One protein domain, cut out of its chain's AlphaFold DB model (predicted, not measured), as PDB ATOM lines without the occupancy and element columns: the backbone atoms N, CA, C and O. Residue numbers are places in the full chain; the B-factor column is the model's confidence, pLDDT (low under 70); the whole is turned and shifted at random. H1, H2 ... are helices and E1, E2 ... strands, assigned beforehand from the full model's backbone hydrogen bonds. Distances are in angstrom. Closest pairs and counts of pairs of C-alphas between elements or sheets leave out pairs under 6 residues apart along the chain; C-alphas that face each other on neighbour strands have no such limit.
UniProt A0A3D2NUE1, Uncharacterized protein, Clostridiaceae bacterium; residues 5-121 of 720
ATOM      1  N   ILE A   5     110.331 168.077 128.434       96.75
ATOM      2  CA  ILE A   5     109.281 168.963 128.935       96.75
ATOM      3  C   ILE A   5     108.844 168.460 130.307       96.75
ATOM      4  O   ILE A   5     108.529 167.284 130.470       96.75
ATOM      5  N   ILE A   6     108.786 169.363 131.287       96.69
ATOM      6  CA  ILE A   6     108.227 169.079 132.612       96.69
ATOM      7  C   ILE A   6     106.805 169.642 132.683       96.69
ATOM      8  O   ILE A   6     106.566 170.818 132.397       96.69
ATOM      9  N   LYS A   7     105.854 168.798 133.084       96.06
ATOM     10  CA  LYS A   7     104.452 169.141 133.342       96.06
ATOM     11  C   LYS A   7     104.058 168.601 134.716       96.06
ATOM     12  O   LYS A   7     103.646 167.453 134.851       96.06
ATOM     13  N   GLY A   8     104.197 169.434 135.749       96.00
ATOM     14  CA  GLY A   8     103.969 169.006 137.132       96.00
ATOM     15  C   GLY A   8     104.940 167.890 137.522       96.00
ATOM     16  O   GLY A   8     106.148 168.085 137.438       96.00
ATOM     17  N   ASN A   9     104.406 166.720 137.882       96.81
ATOM     18  CA  ASN A   9     105.189 165.546 138.292       96.81
ATOM     19  C   ASN A   9     105.579 164.628 137.119       96.81
ATOM     20  O   ASN A   9     106.049 163.517 137.339       96.81
ATOM     21  N   ILE A  10     105.353 165.054 135.872       97.44
ATOM     22  CA  ILE A  10     105.650 164.262 134.677       97.44
ATOM     23  C   ILE A  10     106.766 164.943 133.891       97.44
ATOM     24  O   ILE A  10     106.650 166.112 133.516       97.44
ATOM     25  N   PHE A  11     107.825 164.191 133.608       97.44
ATOM     26  CA  PHE A  11     108.872 164.570 132.668       97.44
ATOM     27  C   PHE A  11     108.742 163.739 131.393       97.44
ATOM     28  O   PHE A  11     108.725 162.511 131.443       97.44
ATOM     29  N   ILE A  12     108.669 164.418 130.251       96.69
ATOM     30  CA  ILE A  12     108.678 163.807 128.922       96.69
ATOM     31  C   ILE A  12     110.030 164.135 128.297       96.69
ATOM     32  O   ILE A  12     110.263 165.270 127.874       96.69
ATOM     33  N   GLY A  13     110.928 163.156 128.296       93.50
ATOM     34  CA  GLY A  13     112.286 163.288 127.779       93.50
ATOM     35  C   GLY A  13     112.530 162.424 126.554       93.50
ATOM     36  O   GLY A  13     111.951 161.349 126.411       93.50
ATOM     37  N   LEU A  14     113.433 162.887 125.691       89.75
ATOM     38  CA  LEU A  14     114.003 162.054 124.640       89.75
ATOM     39  C   LEU A  14     115.234 161.350 125.205       89.75
ATOM     40  O   LEU A  14     116.159 162.004 125.694       89.75
ATOM     41  N   GLN A  15     115.240 160.018 125.142       88.06
ATOM     42  CA  GLN A  15     116.410 159.235 125.517       88.06
ATOM     43  C   GLN A  15     117.595 159.673 124.636       88.06
ATOM     44  O   GLN A  15     117.455 159.694 123.411       88.06
ATOM     45  N   PRO A  16     118.753 160.038 125.217       86.88
ATOM     46  CA  PRO A  16     119.922 160.394 124.424       86.88
ATOM     47  C   PRO A  16     120.335 159.248 123.496       86.88
ATOM     48  O   PRO A  16     120.197 158.076 123.849       86.88
ATOM     49  N   THR A  17     120.868 159.583 122.323       77.62
ATOM     50  CA  THR A  17     121.418 158.588 121.395       77.62
ATOM     51  C   THR A  17     122.598 157.855 122.036       77.62
ATOM     52  O   THR A  17     123.195 158.320 122.999       77.62
ATOM     53  N   ARG A  18     122.965 156.673 121.536       67.31
ATOM     54  CA  ARG A  18     124.084 155.906 122.113       67.31
ATOM     55  C   ARG A  18     125.470 156.456 121.723       67.31
ATOM     56  O   ARG A  18     126.446 156.181 122.418       67.31
ATOM     57  N   GLY A  19     125.567 157.259 120.658       57.88
ATOM     58  CA  GLY A  19     126.827 157.814 120.151       57.88
ATOM     59  C   GLY A  19     126.756 159.298 119.788       57.88
ATOM     60  O   GLY A  19     125.724 159.801 119.348       57.88
ATOM     61  N   ILE A  20     127.893 159.972 119.989       46.19
ATOM     62  CA  ILE A  20     128.173 161.346 119.557       46.19
ATOM     63  C   ILE A  20     128.267 161.351 118.024       46.19
ATOM     64  O   ILE A  20     128.844 160.429 117.446       46.19
ATOM     65  N   HIS A  21     127.762 162.405 117.383       43.62
ATOM     66  CA  HIS A  21     127.808 162.667 115.934       43.62
ATOM     67  C   HIS A  21     129.208 162.572 115.269       43.62
ATOM     68  O   HIS A  21     129.312 162.696 114.056       43.62
ATOM     69  N   GLU A  22     130.279 162.342 116.035       40.81
ATOM     70  CA  GLU A  22     131.677 162.326 115.588       40.81
ATOM     71  C   GLU A  22     132.172 160.959 115.076       40.81
ATOM     72  O   GLU A  22     133.151 160.917 114.334       40.81
ATOM     73  N   ASN A  23     131.548 159.832 115.456       46.97
ATOM     74  CA  ASN A  23     131.913 158.513 114.906       46.97
ATOM     75  C   ASN A  23     130.702 157.550 114.852       46.97
ATOM     76  O   ASN A  23     130.576 156.650 115.694       46.97
ATOM     77  N   PRO A  24     129.777 157.775 113.899       45.28
ATOM     78  CA  PRO A  24     128.491 157.078 113.808       45.28
ATOM     79  C   PRO A  24     128.619 155.550 113.711       45.28
ATOM     80  O   PRO A  24     127.810 154.838 114.309       45.28
ATOM     81  N   ASP A  25     129.673 155.053 113.055       45.53
ATOM     82  CA  ASP A  25     129.925 153.625 112.800       45.53
ATOM     83  C   ASP A  25     130.035 152.781 114.081       45.53
ATOM     84  O   ASP A  25     129.706 151.594 114.092       45.53
ATOM     85  N   LYS A  26     130.477 153.381 115.196       48.00
ATOM     86  CA  LYS A  26     130.632 152.691 116.492       48.00
ATOM     87  C   LYS A  26     129.401 152.801 117.398       48.00
ATOM     88  O   LYS A  26     129.325 152.094 118.401       48.00
ATOM     89  N   ALA A  27     128.448 153.681 117.082       45.34
ATOM     90  CA  ALA A  27     127.373 154.099 117.987       45.34
ATOM     91  C   ALA A  27     126.366 152.994 118.334       45.34
ATOM     92  O   ALA A  27     125.944 152.895 119.488       45.34
ATOM     93  N   TYR A  28     125.994 152.167 117.356       44.22
ATOM     94  CA  TYR A  28     124.884 151.218 117.496       44.22
ATOM     95  C   TYR A  28     125.324 149.760 117.682       44.22
ATOM     96  O   TYR A  28     124.654 149.017 118.399       44.22
ATOM     97  N   HIS A  29     126.480 149.368 117.139       49.31
ATOM     98  CA  HIS A  29     126.884 147.956 117.060       49.31
ATOM     99  C   HIS A  29     128.037 147.579 117.997       49.31
ATOM    100  O   HIS A  29     128.209 146.409 118.326       49.31
ATOM    101  N   ASP A  30     128.786 148.562 118.509       54.88
ATOM    102  CA  ASP A  30     129.922 148.302 119.387       54.88
ATOM    103  C   ASP A  30     129.503 148.371 120.869       54.88
ATOM    104  O   ASP A  30     129.271 149.446 121.434       54.88
ATOM    105  N   LYS A  31     129.413 147.220 121.556       50.41
ATOM    106  CA  LYS A  31     129.276 147.174 123.033       50.41
ATOM    107  C   LYS A  31     130.530 147.648 123.774       50.41
ATOM    108  O   LYS A  31     130.470 147.816 124.994       50.41
ATOM    109  N   LYS A  32     131.653 147.906 123.099       55.53
ATOM    110  CA  LYS A  32     132.782 148.647 123.682       55.53
ATOM    111  C   LYS A  32     132.493 150.140 123.744       55.53
ATOM    112  O   LYS A  32     133.104 150.806 124.582       55.53
ATOM    113  N   LEU A  33     131.564 150.660 122.931       64.44
ATOM    114  CA  LEU A  33     131.160 152.052 123.043       64.44
ATOM    115  C   LEU A  33     130.361 152.243 124.330       64.44
ATOM    116  O   LEU A  33     129.234 151.773 124.492       64.44
ATOM    117  N   LEU A  34     131.007 152.912 125.276       77.38
ATOM    118  CA  LEU A  34     130.399 153.279 126.540       77.38
ATOM    119  C   LEU A  34     129.380 154.402 126.297       77.38
ATOM    120  O   LEU A  34     129.635 155.272 125.460       77.38
ATOM    121  N   PRO A  35     128.253 154.424 127.031       82.50
ATOM    122  CA  PRO A  35     127.312 155.534 126.953       82.50
ATOM    123  C   PRO A  35     128.031 156.851 127.265       82.50
ATOM    124  O   PRO A  35     128.766 156.960 128.251       82.50
ATOM    125  N   HIS A  36     127.822 157.857 126.418       85.69
ATOM    126  CA  HIS A  36     128.460 159.159 126.578       85.69
ATOM    127  C   HIS A  36     127.924 159.912 127.806       85.69
ATOM    128  O   HIS A  36     126.876 159.588 128.370       85.69
ATOM    129  N   HIS A  37     128.618 160.977 128.215       90.06
ATOM    130  CA  HIS A  37     128.301 161.698 129.453       90.06
ATOM    131  C   HIS A  37     126.868 162.233 129.517       90.06
ATOM    132  O   HIS A  37     126.264 162.173 130.581       90.06
ATOM    133  N   GLN A  38     126.293 162.713 128.409       91.12
ATOM    134  CA  GLN A  38     124.881 163.120 128.385       91.12
ATOM    135  C   GLN A  38     123.917 161.943 128.633       91.12
ATOM    136  O   GLN A  38     122.946 162.133 129.360       91.12
ATOM    137  N   TYR A  39     124.191 160.739 128.118       91.94
ATOM    138  CA  TYR A  39     123.388 159.541 128.398       91.94
ATOM    139  C   TYR A  39     123.438 159.183 129.888       91.94
ATOM    140  O   TYR A  39     122.411 158.978 130.530       91.94
ATOM    141  N   LEU A  40     124.642 159.185 130.470       92.69
ATOM    142  CA  LEU A  40     124.834 158.964 131.906       92.69
ATOM    143  C   LEU A  40     124.126 160.038 132.747       92.69
ATOM    144  O   LEU A  40     123.461 159.723 133.732       92.69
ATOM    145  N   ALA A  41     124.262 161.305 132.348       94.62
ATOM    146  CA  ALA A  41     123.654 162.439 133.029       94.62
ATOM    147  C   ALA A  41     122.126 162.389 132.972       94.62
ATOM    148  O   ALA A  41     121.501 162.754 133.957       94.62
ATOM    149  N   TYR A  42     121.533 161.908 131.875       95.31
ATOM    150  CA  TYR A  42     120.085 161.756 131.734       95.31
ATOM    151  C   TYR A  42     119.507 160.853 132.828       95.31
ATOM    152  O   TYR A  42     118.695 161.301 133.634       95.31
ATOM    153  N   TYR A  43     119.994 159.615 132.936       95.56
ATOM    154  CA  TYR A  43     119.513 158.672 133.954       95.56
ATOM    155  C   TYR A  43     119.891 159.084 135.375       95.56
ATOM    156  O   TYR A  43     119.104 158.904 136.303       95.56
ATOM    157  N   LYS A  44     121.075 159.680 135.561       95.50
ATOM    158  CA  LYS A  44     121.466 160.228 136.861       95.50
ATOM    159  C   LYS A  44     120.525 161.354 137.300       95.50
ATOM    160  O   LYS A  44     120.085 161.359 138.442       95.50
ATOM    161  N   TRP A  45     120.195 162.273 136.396       96.56
ATOM    162  CA  TRP A  45     119.285 163.388 136.654       96.56
ATOM    163  C   TRP A  45     117.866 162.906 136.959       96.56
ATOM    164  O   TRP A  45     117.259 163.414 137.897       96.56
ATOM    165  N   LEU A  46     117.370 161.886 136.242       96.62
ATOM    166  CA  LEU A  46     116.073 161.269 136.544       96.62
ATOM    167  C   LEU A  46     115.993 160.786 137.998       96.62
ATOM    168  O   LEU A  46     114.991 161.035 138.661       96.62
ATOM    169  N   ARG A  47     117.061 160.161 138.509       95.06
ATOM    170  CA  ARG A  47     117.120 159.658 139.892       95.06
ATOM    171  C   ARG A  47     117.350 160.737 140.938       95.06
ATOM    172  O   ARG A  47     116.677 160.760 141.960       95.06
ATOM    173  N   GLU A  48     118.355 161.580 140.732       95.44
ATOM    174  CA  GLU A  48     118.890 162.431 141.803       95.44
ATOM    175  C   GLU A  48     118.232 163.815 141.839       95.44
ATOM    176  O   GLU A  48     118.014 164.364 142.921       95.44
ATOM    177  N   GLU A  49     117.870 164.357 140.673       95.94
ATOM    178  CA  GLU A  49     117.375 165.731 140.535       95.94
ATOM    179  C   GLU A  49     115.863 165.771 140.308       95.94
ATOM    180  O   GLU A  49     115.140 166.388 141.089       95.94
ATOM    181  N   PHE A  50     115.368 165.080 139.274       96.88
ATOM    182  CA  PHE A  50     113.928 164.955 139.027       96.88
ATOM    183  C   PHE A  50     113.251 164.050 140.061       96.88
ATOM    184  O   PHE A  50     112.092 164.277 140.397       96.88
ATOM    185  N   LYS A  51     114.001 163.076 140.601       96.62
ATOM    186  CA  LYS A  51     113.547 162.115 141.616       96.62
ATOM    187  C   LYS A  51     112.319 161.334 141.148       96.62
ATOM    188  O   LYS A  51     111.303 161.293 141.831       96.62
ATOM    189  N   ALA A  52     112.426 160.746 139.956       97.19
ATOM    190  CA  ALA A  52     111.382 159.906 139.386       97.19
ATOM    191  C   ALA A  52     111.060 158.722 140.309       97.19
ATOM    192  O   ALA A  52     111.950 157.944 140.651       97.19
ATOM    193  N   ASP A  53     109.777 158.539 140.620       97.25
ATOM    194  CA  ASP A  53     109.287 157.345 141.321       97.25
ATOM    195  C   ASP A  53     109.218 156.113 140.400       97.25
ATOM    196  O   ASP A  53     109.225 154.979 140.871       97.25
ATOM    197  N   ALA A  54     109.133 156.325 139.084       97.12
ATOM    198  CA  ALA A  54     109.137 155.285 138.061       97.12
ATOM    199  C   ALA A  54     109.575 155.860 136.706       97.12
ATOM    200  O   ALA A  54     109.415 157.054 136.441       97.12
ATOM    201  N   ILE A  55     110.072 154.995 135.822       96.31
ATOM    202  CA  ILE A  55     110.329 155.325 134.415       96.31
ATOM    203  C   ILE A  55     109.378 154.525 133.537       96.31
ATOM    204  O   ILE A  55     109.253 153.313 133.706       96.31
ATOM    205  N   ILE A  56     108.763 155.198 132.565       96.88
ATOM    206  CA  ILE A  56     108.009 154.563 131.483       96.88
ATOM    207  C   ILE A  56     108.788 154.782 130.190       96.88
ATOM    208  O   ILE A  56     108.890 155.915 129.716       96.88
ATOM    209  N   HIS A  57     109.323 153.713 129.610       95.25
ATOM    210  CA  HIS A  57     109.789 153.755 128.230       95.25
ATOM    211  C   HIS A  57     108.636 153.435 127.272       95.25
ATOM    212  O   HIS A  57     107.789 152.575 127.540       95.25
ATOM    213  N   VAL A  58     108.614 154.148 126.146       92.19
ATOM    214  CA  VAL A  58     107.599 154.034 125.096       92.19
ATOM    215  C   VAL A  58     108.297 153.658 123.793       92.19
ATOM    216  O   VAL A  58     109.210 154.362 123.363       92.19
ATOM    217  N   GLY A  59     107.854 152.566 123.169       75.12
ATOM    218  CA  GLY A  59     108.405 152.050 121.915       75.12
ATOM    219  C   GLY A  59     109.232 150.776 122.097       75.12
ATOM    220  O   GLY A  59     109.573 150.389 123.208       75.12
ATOM    221  N   THR A  60     109.542 150.107 120.988       71.62
ATOM    222  CA  THR A  60     110.185 148.779 120.964       71.62
ATOM    223  C   THR A  60     111.706 148.816 120.807       71.62
ATOM    224  O   THR A  60     112.334 147.769 120.787       71.62
ATOM    225  N   HIS A  61     112.313 150.002 120.691       70.44
ATOM    226  CA  HIS A  61     113.730 150.159 120.330       70.44
ATOM    227  C   HIS A  61     114.501 151.072 121.289       70.44
ATOM    228  O   HIS A  61     115.360 151.849 120.865       70.44
ATOM    229  N   GLY A  62     114.201 151.034 122.589       74.56
ATOM    230  CA  GLY A  62     115.045 151.747 123.544       74.56
ATOM    231  C   GLY A  62     116.468 151.197 123.521       74.56
ATOM    232  O   GLY A  62     116.722 150.027 123.263       74.56
ATOM    233  N   THR A  63     117.437 152.073 123.758       80.56
ATOM    234  CA  THR A  63     118.860 151.717 123.631       80.56
ATOM    235  C   THR A  63     119.466 151.184 124.930       80.56
ATOM    236  O   THR A  63     120.581 150.655 124.923       80.56
ATOM    237  N   LEU A  64     118.744 151.321 126.045       88.75
ATOM    238  CA  LEU A  64     119.207 151.057 127.406       88.75
ATOM    239  C   LEU A  64     119.564 149.586 127.610       88.75
ATOM    240  O   LEU A  64     120.663 149.264 128.053       88.75
ATOM    241  N   GLU A  65     118.640 148.695 127.277       86.75
ATOM    242  CA  GLU A  65     118.765 147.249 127.407       86.75
ATOM    243  C   GLU A  65     119.910 146.701 126.549       86.75
ATOM    244  O   GLU A  65     120.509 145.696 126.914       86.75
ATOM    245  N   PHE A  66     120.306 147.395 125.483       82.38
ATOM    246  CA  PHE A  66     121.384 146.974 124.585       82.38
ATOM    247  C   PHE A  66     122.777 147.460 125.001       82.38
ATOM    248  O   PHE A  66     123.771 147.100 124.355       82.38
ATOM    249  N   LEU A  67     122.888 148.254 126.071       82.94
ATOM    250  CA  LEU A  67     124.176 148.722 126.585       82.94
ATOM    251  C   LEU A  67     125.039 147.572 127.120       82.94
ATOM    252  O   LEU A  67     124.572 146.463 127.406       82.94
ATOM    253  N   LYS A  68     126.338 147.852 127.279       82.31
ATOM    254  CA  LYS A  68     127.336 146.885 127.744       82.31
ATOM    255  C   LYS A  68     126.934 146.234 129.076       82.31
ATOM    256  O   LYS A  68     126.634 146.909 130.059       82.31
ATOM    257  N   GLY A  69     126.972 144.905 129.098       84.44
ATOM    258  CA  GLY A  69     126.603 144.076 130.244       84.44
ATOM    259  C   GLY A  69     126.379 142.623 129.828       84.44
ATOM    260  O   GLY A  69     126.297 142.341 128.627       84.44
ATOM    261  N   LYS A  70     126.256 141.729 130.814       85.31
ATOM    262  CA  LYS A  70     125.967 140.291 130.633       85.31
ATOM    263  C   LYS A  70     124.691 140.068 129.828       85.31
ATOM    264  O   LYS A  70     123.860 140.958 129.799       85.31
ATOM    265  N   GLU A  71     124.507 138.918 129.187       78.69
ATOM    266  CA  GLU A  71     123.299 138.596 128.396       78.69
ATOM    267  C   GLU A  71     122.032 138.476 129.257       78.69
ATOM    268  O   GLU A  71     120.977 139.000 128.903       78.69
ATOM    269  N   CYS A  72     122.159 137.860 130.433       84.44
ATOM    270  CA  CYS A  72     121.113 137.714 131.443       84.44
ATOM    271  C   CYS A  72     121.742 137.766 132.848       84.44
ATOM    272  O   CYS A  72     122.953 137.575 132.988       84.44
ATOM    273  N   GLY A  73     120.942 138.048 133.882       88.12
ATOM    274  CA  GLY A  73     121.418 138.142 135.267       88.12
ATOM    275  C   GLY A  73     122.423 139.279 135.454       88.12
ATOM    276  O   GLY A  73     123.603 139.031 135.724       88.12
ATOM    277  N   MET A  74     121.967 140.520 135.239       90.88
ATOM    278  CA  MET A  74     122.827 141.706 135.297       90.88
ATOM    279  C   MET A  74     123.551 141.812 136.644       90.88
ATOM    280  O   MET A  74     123.030 141.422 137.686       90.88
ATOM    281  N   SER A  75     124.771 142.346 136.612       91.94
ATOM    282  CA  SER A  75     125.499 142.791 137.806       91.94
ATOM    283  C   SER A  75     125.487 144.317 137.890       91.94
ATOM    284  O   SER A  75     125.262 144.968 136.873       91.94
ATOM    285  N   GLY A  76     125.869 144.891 139.036       90.06
ATOM    286  CA  GLY A  76     126.025 146.352 139.187       90.06
ATOM    287  C   GLY A  76     127.080 146.998 138.271       90.06
ATOM    288  O   GLY A  76     127.138 148.219 138.141       90.06
ATOM    289  N   GLU A  77     127.898 146.184 137.594       90.94
ATOM    290  CA  GLU A  77     128.841 146.625 136.552       90.94
ATOM    291  C   GLU A  77     128.205 146.690 135.152       90.94
ATOM    292  O   GLU A  77     128.817 147.178 134.201       90.94
ATOM    293  N   CYS A  78     126.980 146.185 134.990       91.25
ATOM    294  CA  CYS A  78     126.233 146.266 133.741       91.25
ATOM    295  C   CYS A  78     125.554 147.637 133.652       91.25
ATOM    296  O   CYS A  78     124.833 148.042 134.560       91.25
ATOM    297  N   PHE A  79     125.739 148.350 132.539       92.06
ATOM    298  CA  PHE A  79     125.145 149.679 132.356       92.06
ATOM    299  C   PHE A  79     123.618 149.709 132.470       92.06
ATOM    300  O   PHE A  79     123.135 150.629 133.126       92.06
ATOM    301  N   PRO A  80     122.858 148.754 131.894       91.94
ATOM    302  CA  PRO A  80     121.406 148.751 132.052       91.94
ATOM    303  C   PRO A  80     120.977 148.793 133.531       91.94
ATOM    304  O   PRO A  80     120.183 149.644 133.923       91.94
ATOM    305  N   ASP A  81     121.594 147.947 134.360       93.38
ATOM    306  CA  ASP A  81     121.348 147.855 135.802       93.38
ATOM    307  C   ASP A  81     121.798 149.123 136.536       93.38
ATOM    308  O   ASP A  81     121.038 149.723 137.285       93.38
ATOM    309  N   ARG A  82     123.002 149.624 136.239       92.88
ATOM    310  CA  ARG A  82     123.554 150.827 136.875       92.88
ATOM    311  C   ARG A  82     122.786 152.111 136.552       92.88
ATOM    312  O   ARG A  82     122.818 153.056 137.346       92.88
ATOM    313  N   LEU A  83     122.167 152.201 135.375       93.88
ATOM    314  CA  LEU A  83     121.435 153.389 134.925       93.88
ATOM    315  C   LEU A  83     119.990 153.397 135.420       93.88
ATOM    316  O   LEU A  83     119.529 154.437 135.889       93.88
ATOM    317  N   VAL A  84     119.307 152.254 135.394       92.44
ATOM    318  CA  VAL A  84     117.971 152.132 135.999       92.44
ATOM    319  C   VAL A  84     118.069 152.171 137.522       92.44
ATOM    320  O   VAL A  84     117.334 152.909 138.170       92.44
ATOM    321  N   GLY A  85     119.035 151.458 138.099       91.75
ATOM    322  CA  GLY A  85     119.162 151.306 139.540       91.75
ATOM    323  C   GLY A  85     117.935 150.616 140.130       91.75
ATOM    324  O   GLY A  85     117.484 149.588 139.632       91.75
ATOM    325  N   ASP A  86     117.400 151.201 141.191       92.44
ATOM    326  CA  ASP A  86     116.225 150.741 141.928       92.44
ATOM    327  C   ASP A  86     114.904 151.360 141.445       92.44
ATOM    328  O   ASP A  86     113.847 151.012 141.973       92.44
ATOM    329  N   MET A  87     114.933 152.238 140.434       95.06
ATOM    330  CA  MET A  87     113.710 152.805 139.866       95.06
ATOM    331  C   MET A  87     112.860 151.704 139.213       95.06
ATOM    332  O   MET A  87     113.352 151.002 138.322       95.06
ATOM    333  N   PRO A  88     111.567 151.589 139.565       96.50
ATOM    334  CA  PRO A  88     110.615 150.788 138.813       96.50
ATOM    335  C   PRO A  88     110.644 151.160 137.329       96.50
ATOM    336  O   PRO A  88     110.370 152.299 136.942       96.50
ATOM    337  N   HIS A  89     110.980 150.180 136.495       96.25
ATOM    338  CA  HIS A  89     111.061 150.348 135.056       96.25
ATOM    339  C   HIS A  89     109.855 149.694 134.388       96.25
ATOM    340  O   HIS A  89     109.682 148.475 134.410       96.25
ATOM    341  N   ILE A  90     109.013 150.524 133.790       97.56
ATOM    342  CA  ILE A  90     107.831 150.131 133.036       97.56
ATOM    343  C   ILE A  90     108.138 150.334 131.560       97.56
ATOM    344  O   ILE A  90     108.726 151.341 131.169       97.56
ATOM    345  N   TYR A  91     107.717 149.387 130.735       97.00
ATOM    346  CA  TYR A  91     107.930 149.456 129.300       97.00
ATOM    347  C   TYR A  91     106.630 149.151 128.580       97.00
ATOM    348  O   TYR A  91     106.051 148.081 128.774       97.00
ATOM    349  N   LEU A  92     106.167 150.082 127.752       96.69
ATOM    350  CA  LEU A  92     105.055 149.816 126.846       96.69
ATOM    351  C   LEU A  92     105.615 149.047 125.655       96.69
ATOM    352  O   LEU A  92     106.419 149.597 124.900       96.69
ATOM    353  N   TYR A  93     105.230 147.780 125.510       95.00
ATOM    354  CA  TYR A  93     105.848 146.885 124.533       95.00
ATOM    355  C   TYR A  93     104.824 146.230 123.619       95.00
ATOM    356  O   TYR A  93     103.759 145.808 124.064       95.00
ATOM    357  N   TYR A  94     105.166 146.092 122.344       93.19
ATOM    358  CA  TYR A  94     104.299 145.437 121.379       93.19
ATOM    359  C   TYR A  94     104.147 143.937 121.676       93.19
ATOM    360  O   TYR A  94     105.144 143.215 121.761       93.19
ATOM    361  N   CYS A  95     102.910 143.438 121.794       92.06
ATOM    362  CA  CYS A  95     102.658 142.030 122.110       92.06
ATOM    363  C   CYS A  95     103.160 141.059 121.031       92.06
ATOM    364  O   CYS A  95     103.511 139.929 121.363       92.06
ATOM    365  N   GLY A  96     103.250 141.491 119.769       90.75
ATOM    366  CA  GLY A  96     103.775 140.682 118.667       90.75
ATOM    367  C   GLY A  96     105.299 140.626 118.581       90.75
ATOM    368  O   GLY A  96     105.822 139.913 117.724       90.75
ATOM    369  N   ASN A  97     106.033 141.323 119.456       88.56
ATOM    370  CA  ASN A  97     107.499 141.323 119.504       88.56
ATOM    371  C   ASN A  97     108.014 140.679 120.810       88.56
ATOM    372  O   ASN A  97     108.572 141.357 121.674       88.56
ATOM    373  N   PRO A  98     107.828 139.357 120.997       87.50
ATOM    374  CA  PRO A  98     108.277 138.669 122.206       87.50
ATOM    375  C   PRO A  98     109.800 138.703 122.375       87.50
ATOM    376  O   PRO A  98     110.284 138.762 123.503       87.50
ATOM    377  N   ALA A  99     110.560 138.648 121.279       85.31
ATOM    378  CA  ALA A  99     112.002 138.452 121.337       85.31
ATOM    379  C   ALA A  99     112.728 139.631 121.991       85.31
ATOM    380  O   ALA A  99     113.443 139.453 122.980       85.31
ATOM    381  N   GLU A 100     112.485 140.842 121.498       85.94
ATOM    382  CA  GLU A 100     113.116 142.041 122.047       85.94
ATOM    383  C   GLU A 100     112.548 142.382 123.432       85.94
ATOM    384  O   GLU A 100     113.300 142.729 124.347       85.94
ATOM    385  N   ALA A 101     111.248 142.147 123.645       90.19
ATOM    386  CA  ALA A 101     110.604 142.357 124.937       90.19
ATOM    387  C   ALA A 101     111.298 141.562 126.060       90.19
ATOM    388  O   ALA A 101     111.517 142.060 127.169       90.19
ATOM    389  N   MET A 102     111.717 140.324 125.778       90.94
ATOM    390  CA  MET A 102     112.438 139.499 126.749       90.94
ATOM    391  C   MET A 102     113.840 140.022 127.059       90.94
ATOM    392  O   MET A 102     114.305 139.832 128.186       90.94
ATOM    393  N   ILE A 103     114.499 140.708 126.123       88.06
ATOM    394  CA  ILE A 103     115.781 141.376 126.375       88.06
ATOM    395  C   ILE A 103     115.590 142.527 127.359       88.06
ATOM    396  O   ILE A 103     116.291 142.565 128.374       88.06
ATOM    397  N   ALA A 104     114.600 143.393 127.137       91.19
ATOM    398  CA  ALA A 104     114.258 144.454 128.083       91.19
ATOM    399  C   ALA A 104     113.956 143.878 129.480       91.19
ATOM    400  O   ALA A 104     114.546 144.283 130.483       91.19
ATOM    401  N   LYS A 105     113.137 142.825 129.559       92.69
ATOM    402  CA  LYS A 105     112.802 142.172 130.834       92.69
ATOM    403  C   LYS A 105     114.017 141.576 131.558       92.69
ATOM    404  O   LYS A 105     114.103 141.666 132.779       92.69
ATOM    405  N   ARG A 106     114.952 140.956 130.826       91.50
ATOM    406  CA  ARG A 106     116.142 140.279 131.386       91.50
ATOM    407  C   ARG A 106     117.292 141.229 131.720       91.50
ATOM    408  O   ARG A 106     118.101 140.898 132.587       91.50
ATOM    409  N   ARG A 107     117.399 142.359 131.014       91.12
ATOM    410  CA  ARG A 107     118.549 143.271 131.107       91.12
ATOM    411  C   ARG A 107     118.244 144.581 131.820       91.12
ATOM    412  O   ARG A 107     119.171 145.161 132.362       91.12
ATOM    413  N   SER A 108     116.999 145.050 131.849       91.69
ATOM    414  CA  SER A 108     116.637 146.333 132.477       91.69
ATOM    415  C   SER A 108     115.517 146.219 133.515       91.69
ATOM    416  O   SER A 108     114.934 147.234 133.886       91.69
ATOM    417  N   HIS A 109     115.214 145.000 133.981       91.69
ATOM    418  CA  HIS A 109     114.183 144.708 134.995       91.69
ATOM    419  C   HIS A 109     112.776 145.199 134.626       91.69
ATOM    420  O   HIS A 109     111.934 145.416 135.495       91.69
ATOM    421  N   ALA A 110     112.520 145.373 133.328       94.94
ATOM    422  CA  ALA A 110     111.298 145.982 132.830       94.94
ATOM    423  C   ALA A 110     110.040 145.160 133.163       94.94
ATOM    424  O   ALA A 110     109.976 143.952 132.903       94.94
ATOM    425  N   VAL A 111     108.996 145.835 133.650       97.19
ATOM    426  CA  VAL A 111     107.618 145.335 133.626       97.19
ATOM    427  C   VAL A 111     106.999 145.732 132.291       97.19
ATOM    428  O   VAL A 111     106.825 146.914 132.001       97.19
ATOM    429  N   LEU A 112     106.680 144.736 131.468       96.62
ATOM    430  CA  LEU A 112     106.254 144.946 130.089       96.62
ATOM    431  C   LEU A 112     104.736 145.091 130.023       96.62
ATOM    432  O   LEU A 112     104.031 144.092 130.075       96.62
ATOM    433  N   VAL A 113     104.208 146.300 129.887       97.44
ATOM    434  CA  VAL A 113     102.776 146.493 129.629       97.44
ATOM    435  C   VAL A 113     102.540 146.278 128.137       97.44
ATOM    436  O   VAL A 113     102.834 147.148 127.318       97.44
ATOM    437  N   GLY A 114     102.057 145.085 127.786       95.81
ATOM    438  CA  GLY A 114     101.830 144.692 126.401       95.81
ATOM    439  C   GLY A 114     100.723 145.503 125.731       95.81
ATOM    440  O   GLY A 114      99.634 145.582 126.296       95.81
ATOM    441  N   TYR A 115     100.963 146.036 124.533       95.44
ATOM    442  CA  TYR A 115      99.947 146.687 123.701       95.44
ATOM    443  C   TYR A 115      99.640 145.891 122.425       95.44
ATOM    444  O   TYR A 115     100.486 145.125 121.951       95.44
ATOM    445  N   GLN A 116      98.414 146.035 121.921       93.06
ATOM    446  CA  GLN A 116      97.882 145.300 120.768       93.06
ATOM    447  C   GLN A 116      98.470 145.786 119.423       93.06
ATOM    448  O   GLN A 116      99.065 146.861 119.366       93.06
ATOM    449  N   PRO A 117      98.363 145.001 118.335       93.19
ATOM    450  CA  PRO A 117      98.802 145.447 117.013       93.19
ATOM    451  C   PRO A 117      97.950 146.604 116.478       93.19
ATOM    452  O   PRO A 117      96.878 146.872 117.019       93.19
ATOM    453  N   PRO A 118      98.385 147.268 115.389       92.81
ATOM    454  CA  PRO A 118      97.445 148.011 114.560       92.81
ATOM    455  C   PRO A 118      96.397 147.060 113.968       92.81
ATOM    456  O   PRO A 118      96.609 145.849 113.856       92.81
ATOM    457  N   VAL A 119      95.278 147.619 113.531       90.56
ATOM    458  CA  VAL A 119      94.237 146.840 112.862       90.56
ATOM    459  C   VAL A 119      94.772 146.280 111.550       90.56
ATOM    460  O   VAL A 119      95.454 146.976 110.798       90.56
ATOM    461  N   PHE A 120      94.447 145.019 111.267       93.38
ATOM    462  CA  PHE A 120      94.725 144.396 109.979       93.38
ATOM    463  C   PHE A 120      93.445 144.294 109.167       93.38
ATOM    464  O   PHE A 120      92.463 143.731 109.643       93.38
ATOM    465  N   VAL A 121      93.490 144.786 107.935       93.31
ATOM    466  CA  VAL A 121      92.380 144.708 106.978       93.31
ATOM    467  C   VAL A 121      92.837 143.993 105.712       93.31
ATOM    468  O   VAL A 121      94.034 143.934 105.425       93.31
TER     469      VAL A 121
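What this domain is: This is residues 5 to 121 of the 720 residues of an uncharacterized protein of Clostridiaceae bacterium (UniProt A0A3D2NUE1). A small sheet of three parallel strands, E3, E4 and E5, has H3 over one face, while a pair of helices, H1 and H2, lies off the sheet together with two long loops. A separate little hairpin, E1 and E2, lies beyond the E3 edge, and a short tail ending in E6 reaches away from the rest at the far end. The printed part has 117 residues with three named helices and six named strands, in the order E1 E2 H1 E3 H2 E4 H3 E5 E6. The class is mixed, helices and strands, with 53 residues, under half, in named elements. The whole is compact, with a radius of gyration of the C-alphas of 14.8 A, and spans 44 by 37 by 30 A.

Where its parts are: In the sheet, E3 is residues 55 to 58, E4 residues 89 to 94, 16.0 A long, and E5 residues 111 to 115, 12.6 A long. H3 is residues 98 to 107, 14.3 A long. H2 is residues 79 to 84, and H1 residues 37 to 48, 15.5 A long, from C-alpha 37 at (128.301, 161.698, 129.453). E1 is residues 5 to 7, from C-alpha 5 at (109.281, 168.963, 128.935), and E2 residues 10 to 13. E6 is residues 119 to 121, ending with C-alpha 121 at (92.380, 144.708, 106.978).

How they stand to each other: The sheet's order is E3 E4 E5, with E3 and E5 as edge strands. E3 and E4 are parallel at 15 degrees, with N 90 and O 55 2.8 A apart, within hydrogen-bond range. E4 and E5 are parallel at 27 degrees, with N 113 and O 91 at 2.8 A. E3, H2, E4 and E4, H3, E5 are strand-helix-strand units, two parallel neighbour strands with a helix between, each with a right-handed crossover. H3 is on the sheet at a height of 9.4 A, in two layers, a helix on one face. It lies over E5 and, only just, with 3 C-alphas, over E4, and runs along the strands, at 15 degrees to E5 on the local plane. The closest C-alphas of H3 and E5 are those of Lys 105 and Val 111, 6.7 A apart. H1 and H2 are not on the sheet. H1, with residues 40 to 44 alone, touches H2; the closest C-alphas, of Tyr 43 and Leu 83, are 5.7 A apart. They run the same way at a shallow tilt of 34 degrees, only just short of steep. H2 and H3 are close but not clearly touching, about perpendicular at 83 degrees, with the C-alphas of Pro 80 and Arg 107 closest at 6.3 A. The hairpin E1 and E2 is antiparallel at 170 degrees, with N 7 and O 10 at 2.8 A; both strands are apart from E3. E6 pairs with no named strand and is apart from E5. Every O i to N i+4 pair is within hydrogen-bond range in H1 and H2, and 5 of 6 in H3.

The domain as a whole: The two C-alphas farthest apart, of Glu 48 and Val 121, are 47.2 A apart. The printed part has no cut. The long links are E2 to H1, residues 14 to 36, and E3 to H2, residues 59 to 78. The mean pLDDT of the printed part is 85.6, and residues 18 to 33 are under 70.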